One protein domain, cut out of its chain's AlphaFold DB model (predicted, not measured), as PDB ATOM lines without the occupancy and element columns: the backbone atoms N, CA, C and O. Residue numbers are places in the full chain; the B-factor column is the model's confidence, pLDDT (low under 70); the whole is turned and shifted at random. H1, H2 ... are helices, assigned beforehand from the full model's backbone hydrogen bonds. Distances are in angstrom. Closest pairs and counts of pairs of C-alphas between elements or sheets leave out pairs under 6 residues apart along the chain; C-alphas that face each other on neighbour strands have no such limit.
ATOM      1  N   ASP A 331     392.222 359.123 398.374       91.88
ATOM      2  CA  ASP A 331     391.295 359.854 399.248       91.88
ATOM      3  C   ASP A 331     391.835 359.946 400.685       91.88
ATOM      4  O   ASP A 331     391.703 360.972 401.353       91.88
ATOM      5  N   GLU A 332     392.516 358.893 401.155       93.12
ATOM      6  CA  GLU A 332     393.207 358.883 402.452       93.12
ATOM      7  C   GLU A 332     394.396 359.860 402.452       93.12
ATOM      8  O   GLU A 332     394.682 360.501 403.463       93.12
ATOM      9  N   GLU A 333     395.057 360.010 401.305       94.56
ATOM     10  CA  GLU A 333     396.114 360.987 401.072       94.56
ATOM     11  C   GLU A 333     395.577 362.411 400.861       94.56
ATOM     12  O   GLU A 333     396.125 363.352 401.431       94.56
ATOM     13  N   SER A 334     394.470 362.593 400.139       93.88
ATOM     14  CA  SER A 334     393.807 363.902 400.005       93.88
ATOM     15  C   SER A 334     393.368 364.432 401.373       93.88
ATOM     16  O   SER A 334     393.626 365.586 401.716       93.88
ATOM     17  N   LYS A 335     392.799 363.552 402.206       95.62
ATOM     18  CA  LYS A 335     392.467 363.843 403.605       95.62
ATOM     19  C   LYS A 335     393.707 364.109 404.471       95.62
ATOM     20  O   LYS A 335     393.631 364.906 405.400       95.62
ATOM     21  N   LEU A 336     394.849 363.475 404.192       95.75
ATOM     22  CA  LEU A 336     396.110 363.792 404.873       95.75
ATOM     23  C   LEU A 336     396.555 365.231 404.583       95.75
ATOM     24  O   LEU A 336     396.942 365.926 405.519       95.75
ATOM     25  N   PHE A 337     396.468 365.691 403.333       95.00
ATOM     26  CA  PHE A 337     396.824 367.070 402.983       95.00
ATOM     27  C   PHE A 337     395.893 368.098 403.642       95.00
ATOM     28  O   PHE A 337     396.395 368.992 404.321       95.00
ATOM     29  N   SER A 338     394.567 367.935 403.557       96.62
ATOM     30  CA  SER A 338     393.628 368.885 404.185       96.62
ATOM     31  C   SER A 338     393.703 368.904 405.719       96.62
ATOM     32  O   SER A 338     393.467 369.936 406.345       96.62
ATOM     33  N   LEU A 339     394.095 367.796 406.359       96.31
ATOM     34  CA  LEU A 339     394.343 367.772 407.804       96.31
ATOM     35  C   LEU A 339     395.684 368.401 408.204       96.31
ATOM     36  O   LEU A 339     395.766 368.958 409.298       96.31
ATOM     37  N   VAL A 340     396.714 368.352 407.354       95.75
ATOM     38  CA  VAL A 340     397.974 369.085 407.586       95.75
ATOM     39  C   VAL A 340     397.794 370.586 407.338       95.75
ATOM     40  O   VAL A 340     398.378 371.386 408.059       95.75
ATOM     41  N   GLU A 341     396.928 370.986 406.409       94.62
ATOM     42  CA  GLU A 341     396.493 372.382 406.258       94.62
ATOM     43  C   GLU A 341     395.739 372.869 407.514       94.62
ATOM     44  O   GLU A 341     396.087 373.892 408.096       94.62
ATOM     45  N   LYS A 342     394.778 372.077 408.009       95.69
ATOM     46  CA  LYS A 342     393.963 372.386 409.200       95.69
ATOM     47  C   LYS A 342     394.731 372.385 410.534       95.69
ATOM     48  O   LYS A 342     394.346 373.102 411.456       95.69
ATOM     49  N   HIS A 343     395.759 371.545 410.690       92.88
ATOM     50  CA  HIS A 343     396.446 371.315 411.976       92.88
ATOM     51  C   HIS A 343     397.965 371.548 411.946       92.88
ATOM     52  O   HIS A 343     398.654 371.232 412.924       92.88
ATOM     53  N   GLY A 344     398.508 372.044 410.834       92.62
ATOM     54  CA  GLY A 344     399.948 372.103 410.604       92.62
ATOM     55  C   GLY A 344     400.610 370.725 410.727       92.62
ATOM     56  O   GLY A 344     399.999 369.673 410.530       92.62
ATOM     57  N   GLN A 345     401.875 370.711 411.146       92.88
ATOM     58  CA  GLN A 345     402.636 369.474 411.372       92.88
ATOM     59  C   GLN A 345     402.296 368.769 412.707       92.88
ATOM     60  O   GLN A 345     403.112 368.021 413.247       92.88
ATOM     61  N   SER A 346     401.090 368.963 413.260       94.56
ATOM     62  CA  SER A 346     400.632 368.257 414.465       94.56
ATOM     63  C   SER A 346     400.216 366.815 414.140       94.56
ATOM     64  O   SER A 346     399.038 366.451 414.118       94.56
ATOM     65  N   TRP A 347     401.206 365.951 413.889       95.31
ATOM     66  CA  TRP A 347     401.010 364.570 413.418       95.31
ATOM     67  C   TRP A 347     400.113 363.712 414.326       95.31
ATOM     68  O   TRP A 347     399.463 362.787 413.841       95.31
ATOM     69  N   LYS A 348     400.041 364.028 415.628       93.00
ATOM     70  CA  LYS A 348     399.126 363.388 416.591       93.00
ATOM     71  C   LYS A 348     397.657 363.724 416.289       93.00
ATOM     72  O   LYS A 348     396.825 362.820 416.293       93.00
ATOM     73  N   ASN A 349     397.359 364.989 415.984       94.12
ATOM     74  CA  ASN A 349     396.009 365.469 415.664       94.12
ATOM     75  C   ASN A 349     395.588 364.996 414.264       94.12
ATOM     76  O   ASN A 349     394.512 364.435 414.083       94.12
ATOM     77  N   VAL A 350     396.493 365.102 413.286       95.44
ATOM     78  CA  VAL A 350     396.288 364.570 411.928       95.44
ATOM     79  C   VAL A 350     395.958 363.068 411.968       95.44
ATOM     80  O   VAL A 350     394.992 362.622 411.351       95.44
ATOM     81  N   ALA A 351     396.702 362.272 412.745       94.38
ATOM     82  CA  ALA A 351     396.422 360.844 412.904       94.38
ATOM     83  C   ALA A 351     395.098 360.550 413.639       94.38
ATOM     84  O   ALA A 351     394.418 359.584 413.286       94.38
ATOM     85  N   SER A 352     394.694 361.366 414.622       92.50
ATOM     86  CA  SER A 352     393.433 361.158 415.354       92.50
ATOM     87  C   SER A 352     392.187 361.447 414.504       92.50
ATOM     88  O   SER A 352     391.153 360.804 414.705       92.50
ATOM     89  N   GLU A 353     392.286 362.329 413.504       94.00
ATOM     90  CA  GLU A 353     391.212 362.571 412.532       94.00
ATOM     91  C   GLU A 353     391.255 361.631 411.313       94.00
ATOM     92  O   GLU A 353     390.197 361.275 410.783       94.00
ATOM     93  N   ILE A 354     392.432 361.137 410.904       92.56
ATOM     94  CA  ILE A 354     392.550 360.053 409.907       92.56
ATOM     95  C   ILE A 354     392.013 358.726 410.464       92.56
ATOM     96  O   ILE A 354     391.273 358.038 409.763       92.56
ATOM     97  N   ARG A 355     392.319 358.392 411.728       89.81
ATOM     98  CA  ARG A 355     391.937 357.167 412.473       89.81
ATOM     99  C   ARG A 355     392.502 355.844 411.939       89.81
ATOM    100  O   ARG A 355     392.721 354.931 412.729       89.81
ATOM    101  N   THR A 356     392.775 355.737 410.641       91.31
ATOM    102  CA  THR A 356     393.309 354.535 409.975       91.31
ATOM    103  C   THR A 356     394.834 354.414 409.999       91.31
ATOM    104  O   THR A 356     395.376 353.377 409.612       91.31
ATOM    105  N   ARG A 357     395.559 355.460 410.416       93.62
ATOM    106  CA  ARG A 357     397.024 355.570 410.315       93.62
ATOM    107  C   ARG A 357     397.614 356.163 411.590       93.62
ATOM    108  O   ARG A 357     396.963 356.925 412.294       93.62
ATOM    109  N   THR A 358     398.861 355.807 411.880       93.19
ATOM    110  CA  THR A 358     399.629 356.362 413.007       93.19
ATOM    111  C   THR A 358     400.277 357.705 412.660       93.19
ATOM    112  O   THR A 358     400.570 357.980 411.497       93.19
ATOM    113  N   ASP A 359     400.580 358.498 413.690       93.00
ATOM    114  CA  ASP A 359     401.391 359.727 413.650       93.00
ATOM    115  C   ASP A 359     402.627 359.603 412.739       93.00
ATOM    116  O   ASP A 359     402.864 360.434 411.859       93.00
ATOM    117  N   ILE A 360     403.375 358.511 412.898       91.62
ATOM    118  CA  ILE A 360     404.587 358.213 412.123       91.62
ATOM    119  C   ILE A 360     404.264 357.925 410.645       91.62
ATOM    120  O   ILE A 360     404.995 358.377 409.762       91.62
ATOM    121  N   GLN A 361     403.174 357.204 410.353       94.31
ATOM    122  CA  GLN A 361     402.747 356.932 408.975       94.31
ATOM    123  C   GLN A 361     402.310 358.214 408.258       94.31
ATOM    124  O   GLN A 361     402.724 358.426 407.120       94.31
ATOM    125  N   CYS A 362     401.513 359.064 408.916       95.44
ATOM    126  CA  CYS A 362     401.043 360.339 408.367       95.44
ATOM    127  C   CYS A 362     402.219 361.256 408.013       95.44
ATOM    128  O   CYS A 362     402.322 361.713 406.875       95.44
ATOM    129  N   ARG A 363     403.162 361.434 408.953       95.81
ATOM    130  CA  ARG A 363     404.393 362.205 408.733       95.81
ATOM    131  C   ARG A 363     405.191 361.671 407.542       95.81
ATOM    132  O   ARG A 363     405.586 362.441 406.671       95.81
ATOM    133  N   TYR A 364     405.427 360.358 407.497       94.31
ATOM    134  CA  TYR A 364     406.198 359.739 406.419       94.31
ATOM    135  C   TYR A 364     405.538 359.936 405.050       94.31
ATOM    136  O   TYR A 364     406.221 360.326 404.105       94.31
ATOM    137  N   GLN A 365     404.226 359.697 404.940       94.50
ATOM    138  CA  GLN A 365     403.520 359.847 403.669       94.50
ATOM    139  C   GLN A 365     403.518 361.302 403.200       94.50
ATOM    140  O   GLN A 365     403.817 361.528 402.034       94.50
ATOM    141  N   TYR A 366     403.262 362.273 404.084       94.94
ATOM    142  CA  TYR A 366     403.260 363.692 403.719       94.94
ATOM    143  C   TYR A 366     404.602 364.111 403.104       94.94
ATOM    144  O   TYR A 366     404.647 364.507 401.941       94.94
ATOM    145  N   PHE A 367     405.717 363.910 403.819       93.38
ATOM    146  CA  PHE A 367     407.044 364.263 403.300       93.38
ATOM    147  C   PHE A 367     407.408 363.484 402.026       93.38
ATOM    148  O   PHE A 367     407.942 364.068 401.085       93.38
ATOM    149  N   LYS A 368     407.072 362.188 401.948       90.94
ATOM    150  CA  LYS A 368     407.246 361.377 400.730       90.94
ATOM    151  C   LYS A 368     406.480 361.974 399.538       90.94
ATOM    152  O   LYS A 368     406.992 361.982 398.423       90.94
ATOM    153  N   SER A 369     405.265 362.456 399.774       91.69
ATOM    154  CA  SER A 369     404.352 362.993 398.763       91.69
ATOM    155  C   SER A 369     404.765 364.409 398.310       91.69
ATOM    156  O   SER A 369     404.663 364.721 397.123       91.69
ATOM    157  N   CYS A 370     405.330 365.235 399.200       91.06
ATOM    158  CA  CYS A 370     405.958 366.514 398.837       91.06
ATOM    159  C   CYS A 370     407.205 366.311 397.958       91.06
ATOM    160  O   CYS A 370     407.216 366.757 396.812       91.06
ATOM    161  N   MET A 371     408.183 365.523 398.430       89.06
ATOM    162  CA  MET A 371     409.421 365.224 397.686       89.06
ATOM    163  C   MET A 371     409.172 364.538 396.330       89.06
ATOM    164  O   MET A 371     410.018 364.582 395.440       89.06
ATOM    165  N   SER A 372     408.026 363.871 396.157       88.75
ATOM    166  CA  SER A 372     407.614 363.316 394.862       88.75
ATOM    167  C   SER A 372     407.162 364.417 393.891       88.75
ATOM    168  O   SER A 372     407.601 364.436 392.741       88.75
ATOM    169  N   ARG A 373     406.347 365.381 394.352       88.75
ATOM    170  CA  ARG A 373     405.832 366.495 393.526       88.75
ATOM    171  C   ARG A 373     406.900 367.505 393.103       88.75
ATOM    172  O   ARG A 373     406.748 368.111 392.048       88.75
ATOM    173  N   GLU A 374     407.978 367.657 393.871       87.19
ATOM    174  CA  GLU A 374     409.143 368.475 393.486       87.19
ATOM    175  C   GLU A 374     409.761 368.028 392.147       87.19
ATOM    176  O   GLU A 374     410.293 368.845 391.392       87.19
ATOM    177  N   VAL A 375     409.666 366.735 391.818       86.50
ATOM    178  CA  VAL A 375     410.190 366.184 390.566       86.50
ATOM    179  C   VAL A 375     409.084 366.096 389.521       86.50
ATOM    180  O   VAL A 375     408.100 365.369 389.680       86.50
ATOM    181  N   LYS A 376     409.280 366.811 388.408       88.25
ATOM    182  CA  LYS A 376     408.366 366.836 387.257       88.25
ATOM    183  C   LYS A 376     408.122 365.432 386.695       88.25
ATOM    184  O   LYS A 376     408.997 364.570 386.748       88.25
ATOM    185  N   TRP A 377     406.930 365.221 386.145       89.31
ATOM    186  CA  TRP A 377     406.597 364.006 385.403       89.31
ATOM    187  C   TRP A 377     407.413 363.896 384.116       89.31
ATOM    188  O   TRP A 377     407.800 364.902 383.516       89.31
ATOM    189  N   SER A 378     407.661 362.661 383.689       87.94
ATOM    190  CA  SER A 378     408.389 362.351 382.464       87.94
ATOM    191  C   SER A 378     407.582 361.464 381.524       87.94
ATOM    192  O   SER A 378     406.769 360.656 381.960       87.94
ATOM    193  N   GLN A 379     407.864 361.552 380.222       86.19
ATOM    194  CA  GLN A 379     407.145 360.801 379.187       86.19
ATOM    195  C   GLN A 379     407.130 359.280 379.443       86.19
ATOM    196  O   GLN A 379     406.098 358.641 379.276       86.19
ATOM    197  N   ARG A 380     408.228 358.710 379.965       86.50
ATOM    198  CA  ARG A 380     408.293 357.299 380.395       86.50
ATOM    199  C   ARG A 380     407.386 356.988 381.593       86.50
ATOM    200  O   ARG A 380     406.872 355.876 381.692       86.50
ATOM    201  N   GLU A 381     407.221 357.918 382.531       89.12
ATOM    202  CA  GLU A 381     406.248 357.755 383.615       89.12
ATOM    203  C   GLU A 381     404.823 357.824 383.064       89.12
ATOM    204  O   GLU A 381     404.030 356.954 383.400       89.12
ATOM    205  N   ASP A 382     404.514 358.766 382.168       88.62
ATOM    206  CA  ASP A 382     403.189 358.889 381.546       88.62
ATOM    207  C   ASP A 382     402.828 357.654 380.683       88.62
ATOM    208  O   ASP A 382     401.711 357.143 380.767       88.62
ATOM    209  N   GLU A 383     403.783 357.093 379.930       88.12
ATOM    210  CA  GLU A 383     403.653 355.812 379.209       88.12
ATOM    211  C   GLU A 383     403.309 354.645 380.151       88.12
ATOM    212  O   GLU A 383     402.418 353.835 379.875       88.12
ATOM    213  N   ILE A 384     404.023 354.546 381.279       89.25
ATOM    214  CA  ILE A 384     403.842 353.472 382.265       89.25
ATOM    215  C   ILE A 384     402.542 353.666 383.052       89.25
ATOM    216  O   ILE A 384     401.863 352.676 383.325       89.25
ATOM    217  N   LEU A 385     402.163 354.911 383.351       89.56
ATOM    218  CA  LEU A 385     400.891 355.289 383.962       89.56
ATOM    219  C   LEU A 385     399.732 354.873 383.056       89.56
ATOM    220  O   LEU A 385     398.869 354.111 383.486       89.56
ATOM    221  N   HIS A 386     399.754 355.290 381.786       87.44
ATOM    222  CA  HIS A 386     398.720 354.935 380.818       87.44
ATOM    223  C   HIS A 386     398.606 353.412 380.675       87.44
ATOM    224  O   HIS A 386     397.516 352.860 380.829       87.44
ATOM    225  N   LYS A 387     399.729 352.705 380.482       88.75
ATOM    226  CA  LYS A 387     399.742 351.236 380.426       88.75
ATOM    227  C   LYS A 387     399.156 350.603 381.691       88.75
ATOM    228  O   LYS A 387     398.348 349.684 381.589       88.75
ATOM    229  N   LYS A 388     399.524 351.090 382.880       89.81
ATOM    230  CA  LYS A 388     399.020 350.550 384.151       89.81
ATOM    231  C   LYS A 388     397.543 350.822 384.378       89.81
ATOM    232  O   LYS A 388     396.883 349.981 384.979       89.81
ATOM    233  N   ILE A 389     397.019 351.933 383.876       88.44
ATOM    234  CA  ILE A 389     395.588 352.230 383.920       88.44
ATOM    235  C   ILE A 389     394.820 351.285 382.993       88.44
ATOM    236  O   ILE A 389     393.843 350.698 383.442       88.44
ATOM    237  N   GLN A 390     395.282 351.050 381.760       84.44
ATOM    238  CA  GLN A 390     394.639 350.071 380.868       84.44
ATOM    239  C   GLN A 390     394.692 348.645 381.452       84.44
ATOM    240  O   GLN A 390     393.698 347.931 381.406       84.44
ATOM    241  N   GLU A 391     395.800 348.249 382.093       84.19
ATOM    242  CA  GLU A 391     395.910 346.962 382.809       84.19
ATOM    243  C   GLU A 391     394.996 346.848 384.053       84.19
ATOM    244  O   GLU A 391     394.748 345.735 384.512       84.19
ATOM    245  N   ASN A 392     394.504 347.964 384.614       81.19
ATOM    246  CA  ASN A 392     393.595 347.988 385.774       81.19
ATOM    247  C   ASN A 392     392.136 348.333 385.413       81.19
ATOM    248  O   ASN A 392     391.267 348.256 386.284       81.19
ATOM    249  N   LYS A 393     391.839 348.696 384.157       76.69
ATOM    250  CA  LYS A 393     390.478 348.962 383.667       76.69
ATOM    251  C   LYS A 393     389.719 347.650 383.450       76.69
ATOM    252  O   LYS A 393     389.579 347.159 382.336       76.69
ATOM    253  N   ILE A 394     389.228 347.090 384.551       71.12
ATOM    254  CA  ILE A 394     388.249 346.000 384.550       71.12
ATOM    255  C   ILE A 394     386.875 346.606 384.246       71.12
ATOM    256  O   ILE A 394     386.479 347.586 384.879       71.12
ATOM    257  N   GLU A 395     386.143 346.028 383.292       62.62
ATOM    258  CA  GLU A 395     384.822 346.522 382.888       62.62
ATOM    259  C   GLU A 395     383.871 346.656 384.092       62.62
ATOM    260  O   GLU A 395     383.755 345.758 384.929       62.62
ATOM    261  N   GLY A 396     383.207 347.811 384.195       64.25
ATOM    262  CA  GLY A 396     382.262 348.110 385.274       64.25
ATOM    263  C   GLY A 396     382.878 348.379 386.656       64.25
ATOM    264  O   GLY A 396     382.137 348.360 387.638       64.25
ATOM    265  N   ARG A 397     384.194 348.620 386.775       76.50
ATOM    266  CA  ARG A 397     384.844 348.993 388.050       76.50
ATOM    267  C   ARG A 397     385.669 350.274 387.951       76.50
ATOM    268  O   ARG A 397     386.223 350.602 386.905       76.50
ATOM    269  N   GLU A 398     385.780 350.966 389.081       80.44
ATOM    270  CA  GLU A 398     386.679 352.108 389.253       80.44
ATOM    271  C   GLU A 398     388.157 351.675 389.218       80.44
ATOM    272  O   GLU A 398     388.509 350.539 389.550       80.44
ATOM    273  N   ILE A 399     389.034 352.594 388.807       86.25
ATOM    274  CA  ILE A 399     390.477 352.346 388.689       86.25
ATOM    275  C   ILE A 399     391.089 352.254 390.089       86.25
ATOM    276  O   ILE A 399     391.016 353.198 390.869       86.25
ATOM    277  N   ASN A 400     391.769 351.147 390.392       88.88
ATOM    278  CA  ASN A 400     392.520 351.009 391.637       88.88
ATOM    279  C   ASN A 400     393.861 351.767 391.552       88.88
ATOM    280  O   ASN A 400     394.891 351.219 391.145       88.88
ATOM    281  N   TRP A 401     393.861 353.041 391.947       90.69
ATOM    282  CA  TRP A 401     395.048 353.902 391.901       90.69
ATOM    283  C   TRP A 401     396.186 353.422 392.811       90.69
ATOM    284  O   TRP A 401     397.361 353.665 392.518       90.69
ATOM    285  N   MET A 402     395.870 352.664 393.867       90.25
ATOM    286  CA  MET A 402     396.858 352.023 394.734       90.25
ATOM    287  C   MET A 402     397.684 350.953 393.987       90.25
ATOM    288  O   MET A 402     398.898 350.870 394.190       90.25
ATOM    289  N   GLU A 403     397.072 350.157 393.103       88.81
ATOM    290  CA  GLU A 403     397.779 349.207 392.224       88.81
ATOM    291  C   GLU A 403     398.510 349.904 391.068       88.81
ATOM    292  O   GLU A 403     399.641 349.530 390.737       88.81
ATOM    293  N   VAL A 404     397.937 350.976 390.508       90.38
ATOM    294  CA  VAL A 404     398.622 351.819 389.510       90.38
ATOM    295  C   VAL A 404     399.920 352.394 390.099       90.38
ATOM    296  O   VAL A 404     400.992 352.193 389.526       90.38
ATOM    297  N   SER A 405     399.865 352.993 391.297       91.00
ATOM    298  CA  SER A 405     401.028 353.514 392.038       91.00
ATOM    299  C   SER A 405     402.085 352.437 392.338       91.00
ATOM    300  O   SER A 405     403.285 352.672 392.153       91.00
ATOM    301  N   LYS A 406     401.680 351.212 392.713       89.38
ATOM    302  CA  LYS A 406     402.612 350.070 392.850       89.38
ATOM    303  C   LYS A 406     403.287 349.727 391.516       89.38
ATOM    304  O   LYS A 406     404.479 349.417 391.492       89.38
ATOM    305  N   GLY A 407     402.560 349.826 390.402       87.75
ATOM    306  CA  GLY A 407     403.092 349.670 389.046       87.75
ATOM    307  C   GLY A 407     404.149 350.715 388.673       87.75
ATOM    308  O   GLY A 407     405.208 350.353 388.147       87.75
ATOM    309  N   MET A 408     403.905 351.985 389.014       88.06
ATOM    310  CA  MET A 408     404.804 353.121 388.741       88.06
ATOM    311  C   MET A 408     406.204 352.958 389.342       88.06
ATOM    312  O   MET A 408     407.179 353.492 388.809       88.06
ATOM    313  N   ALA A 409     406.356 352.154 390.401       81.50
ATOM    314  CA  ALA A 409     407.653 351.873 391.012       81.50
ATOM    315  C   ALA A 409     408.695 351.288 390.033       81.50
ATOM    316  O   ALA A 409     409.893 351.394 390.305       81.50
ATOM    317  N   ARG A 410     408.281 350.704 388.895       75.06
ATOM    318  CA  ARG A 410     409.191 350.222 387.833       75.06
ATOM    319  C   ARG A 410     409.668 351.320 386.869       75.06
ATOM    320  O   ARG A 410     410.700 351.128 386.239       75.06
ATOM    321  N   GLY A 411     408.940 352.433 386.759       70.56
ATOM    322  CA  GLY A 411     409.240 353.553 385.852       70.56
ATOM    323  C   GLY A 411     409.910 354.767 386.501       70.56
ATOM    324  O   GLY A 411     410.410 355.629 385.786       70.56
ATOM    325  N   ARG A 412     409.911 354.828 387.840       74.88
ATOM    326  CA  ARG A 412     410.372 355.969 388.649       74.88
ATOM    327  C   ARG A 412     411.731 356.538 388.209       74.88
ATOM    328  O   ARG A 412     412.702 355.796 388.061       74.88
ATOM    329  N   GLN A 413     411.817 357.865 388.106       72.25
ATOM    330  CA  GLN A 413     413.096 358.563 387.929       72.25
ATOM    331  C   GLN A 413     413.902 358.663 389.234       72.25
ATOM    332  O   GLN A 413     415.131 358.675 389.213       72.25
ATOM    333  N   THR A 414     413.220 358.726 390.380       78.12
ATOM    334  CA  THR A 414     413.837 358.959 391.693       78.12
ATOM    335  C   THR A 414     413.815 357.696 392.570       78.12
ATOM    336  O   THR A 414     413.328 356.627 392.188       78.12
ATOM    337  N   LYS A 415     414.324 357.801 393.804       82.31
ATOM    338  CA  LYS A 415     414.153 356.751 394.826       82.31
ATOM    339  C   LYS A 415     412.720 356.689 395.387       82.31
ATOM    340  O   LYS A 415     412.390 355.712 396.054       82.31
ATOM    341  N   ILE A 416     411.882 357.689 395.110       84.31
ATOM    342  CA  ILE A 416     410.521 357.850 395.629       84.31
ATOM    343  C   ILE A 416     409.508 357.493 394.522       84.31
ATOM    344  O   ILE A 416     409.544 358.090 393.451       84.31
ATOM    345  N   PRO A 417     408.611 356.511 394.728       83.56
ATOM    346  CA  PRO A 417     407.579 356.179 393.747       83.56
ATOM    347  C   PRO A 417     406.359 357.103 393.874       83.56
ATOM    348  O   PRO A 417     405.878 357.319 394.994       83.56
ATOM    349  N   ARG A 418     405.822 357.546 392.726       90.75
ATOM    350  CA  ARG A 418     404.562 358.301 392.598       90.75
ATOM    351  C   ARG A 418     403.446 357.690 393.446       90.75
ATOM    352  O   ARG A 418     403.282 356.469 393.500       90.75
ATOM    353  N   THR A 419     402.709 358.541 394.137       92.69
ATOM    354  CA  THR A 419     401.590 358.184 395.017       92.69
ATOM    355  C   THR A 419     400.303 357.874 394.244       92.69
ATOM    356  O   THR A 419     400.235 358.106 393.038       92.69
ATOM    357  N   ALA A 420     399.288 357.320 394.917       92.50
ATOM    358  CA  ALA A 420     397.989 357.044 394.297       92.50
ATOM    359  C   ALA A 420     397.312 358.350 393.848       92.50
ATOM    360  O   ALA A 420     396.879 358.447 392.700       92.50
ATOM    361  N   LEU A 421     397.343 359.382 394.703       93.25
ATOM    362  CA  LEU A 421     396.803 360.704 394.385       93.25
ATOM    363  C   LEU A 421     397.530 361.363 393.203       93.25
ATOM    364  O   LEU A 421     396.876 361.854 392.290       93.25
ATOM    365  N   GLU A 422     398.868 361.322 393.168       92.06
ATOM    366  CA  GLU A 422     399.638 361.805 392.009       92.06
ATOM    367  C   GLU A 422     399.239 361.089 390.707       92.06
ATOM    368  O   GLU A 422     399.121 361.740 389.674       92.06
ATOM    369  N   CYS A 423     399.023 359.768 390.736       91.75
ATOM    370  CA  CYS A 423     398.637 359.004 389.544       91.75
ATOM    371  C   CYS A 423     397.227 359.359 389.047       91.75
ATOM    372  O   CYS A 423     397.021 359.443 387.836       91.75
ATOM    373  N   LYS A 424     396.282 359.579 389.973       91.31
ATOM    374  CA  LYS A 424     394.903 359.997 389.683       91.31
ATOM    375  C   LYS A 424     394.869 361.389 389.055       91.31
ATOM    376  O   LYS A 424     394.434 361.521 387.914       91.31
ATOM    377  N   VAL A 425     395.452 362.381 389.734       90.94
ATOM    378  CA  VAL A 425     395.524 363.771 389.248       90.94
ATOM    379  C   VAL A 425     396.215 363.839 387.885       90.94
ATOM    380  O   VAL A 425     395.694 364.459 386.964       90.94
ATOM    381  N   ARG A 426     397.336 363.126 387.693       90.75
ATOM    382  CA  ARG A 426     398.049 363.111 386.406       90.75
ATOM    383  C   ARG A 426     397.208 362.534 385.263       90.75
ATOM    384  O   ARG A 426     397.319 363.001 384.128       90.75
ATOM    385  N   TYR A 427     396.376 361.526 385.535       88.06
ATOM    386  CA  TYR A 427     395.439 360.985 384.549       88.06
ATOM    387  C   TYR A 427     394.286 361.950 384.261       88.06
ATOM    388  O   TYR A 427     393.943 362.134 383.098       88.06
ATOM    389  N   GLU A 428     393.723 362.587 385.286       87.56
ATOM    390  CA  GLU A 428     392.664 363.592 385.142       87.56
ATOM    391  C   GLU A 428     393.155 364.776 384.284       87.56
ATOM    392  O   GLU A 428     392.524 365.095 383.276       87.56
ATOM    393  N   GLU A 429     394.346 365.317 384.575       84.31
ATOM    394  CA  GLU A 429     395.039 366.344 383.775       84.31
ATOM    395  C   GLU A 429     395.278 365.942 382.310       84.31
ATOM    396  O   GLU A 429     395.129 366.765 381.409       84.31
ATOM    397  N   SER A 430     395.721 364.702 382.069       75.69
ATOM    398  CA  SER A 430     396.292 364.297 380.770       75.69
ATOM    399  C   SER A 430     395.317 363.537 379.866       75.69
ATOM    400  O   SER A 430     395.547 363.442 378.662       75.69
ATOM    401  N   PHE A 431     394.262 362.949 380.438       67.31
ATOM    402  CA  PHE A 431     393.355 362.013 379.762       67.31
ATOM    403  C   PHE A 431     391.895 362.061 380.264       67.31
ATOM    404  O   PHE A 431     391.071 361.324 379.719       67.31
ATOM    405  N   GLY A 432     391.573 362.833 381.312       55.59
ATOM    406  CA  GLY A 432     390.323 362.672 382.076       55.59
ATOM    407  C   GLY A 432     389.462 363.921 382.293       55.59
ATOM    408  O   GLY A 432     388.389 363.795 382.880       55.59
ATOM    409  N   GLY A 433     389.880 365.102 381.828       46.34
ATOM    410  CA  GLY A 433     389.021 366.290 381.820       46.34
ATOM    411  C   GLY A 433     387.743 366.083 380.984       46.34
ATOM    412  O   GLY A 433     387.741 365.253 380.069       46.34
TER     413      GLY A 433
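AT A GLANCE: This is residues 331 to 433 of the 479 residues of the protein "Myb transcription factor" of Polysphondylium pallidum (strain ATCC 26659 / Pp 5 / PN500) (UniProt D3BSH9). Two lobes of three crossed helices each: H1, H2 and H3 make one, H4, H5 and H6 the other, from which residues 393 to 398 stick out. The printed part has 103 residues with six named helices, H1 to H6 in order, and no named strand; it is all helix and compact, radius of gyration of the C-alphas 14.5 A, spans 38 by 32 by 23 A.

IN THESE COORDINATES: Find C-alpha 359 at (401.391, 359.727, 413.650); from there H3 runs 21.7 A to residue 373. Before it come H1, residues 331 to 343, and H2, 347 to 354; after it H4, 379 to 392, H5, 401 to 408, and H6, 420 to 432, ending at (390.323, 362.672, 382.076).

HOW THE PARTS SIT: With residues 359 to 363 alone, H3 touches H2, about perpendicular at 89 degrees; the closest C-alphas, Trp 347 and Asp 359, are 4.9 A apart. H4 touches H5, closest C-alphas Lys 388 and Val 404, 5.5 A. In all six helices every O i to N i+4 pair is within hydrogen-bond range.

THE WHOLE: The printed part has no cut; the H5 to H6 link is long. Residues 395 to 396 and 431 to 433 are under pLDDT 70.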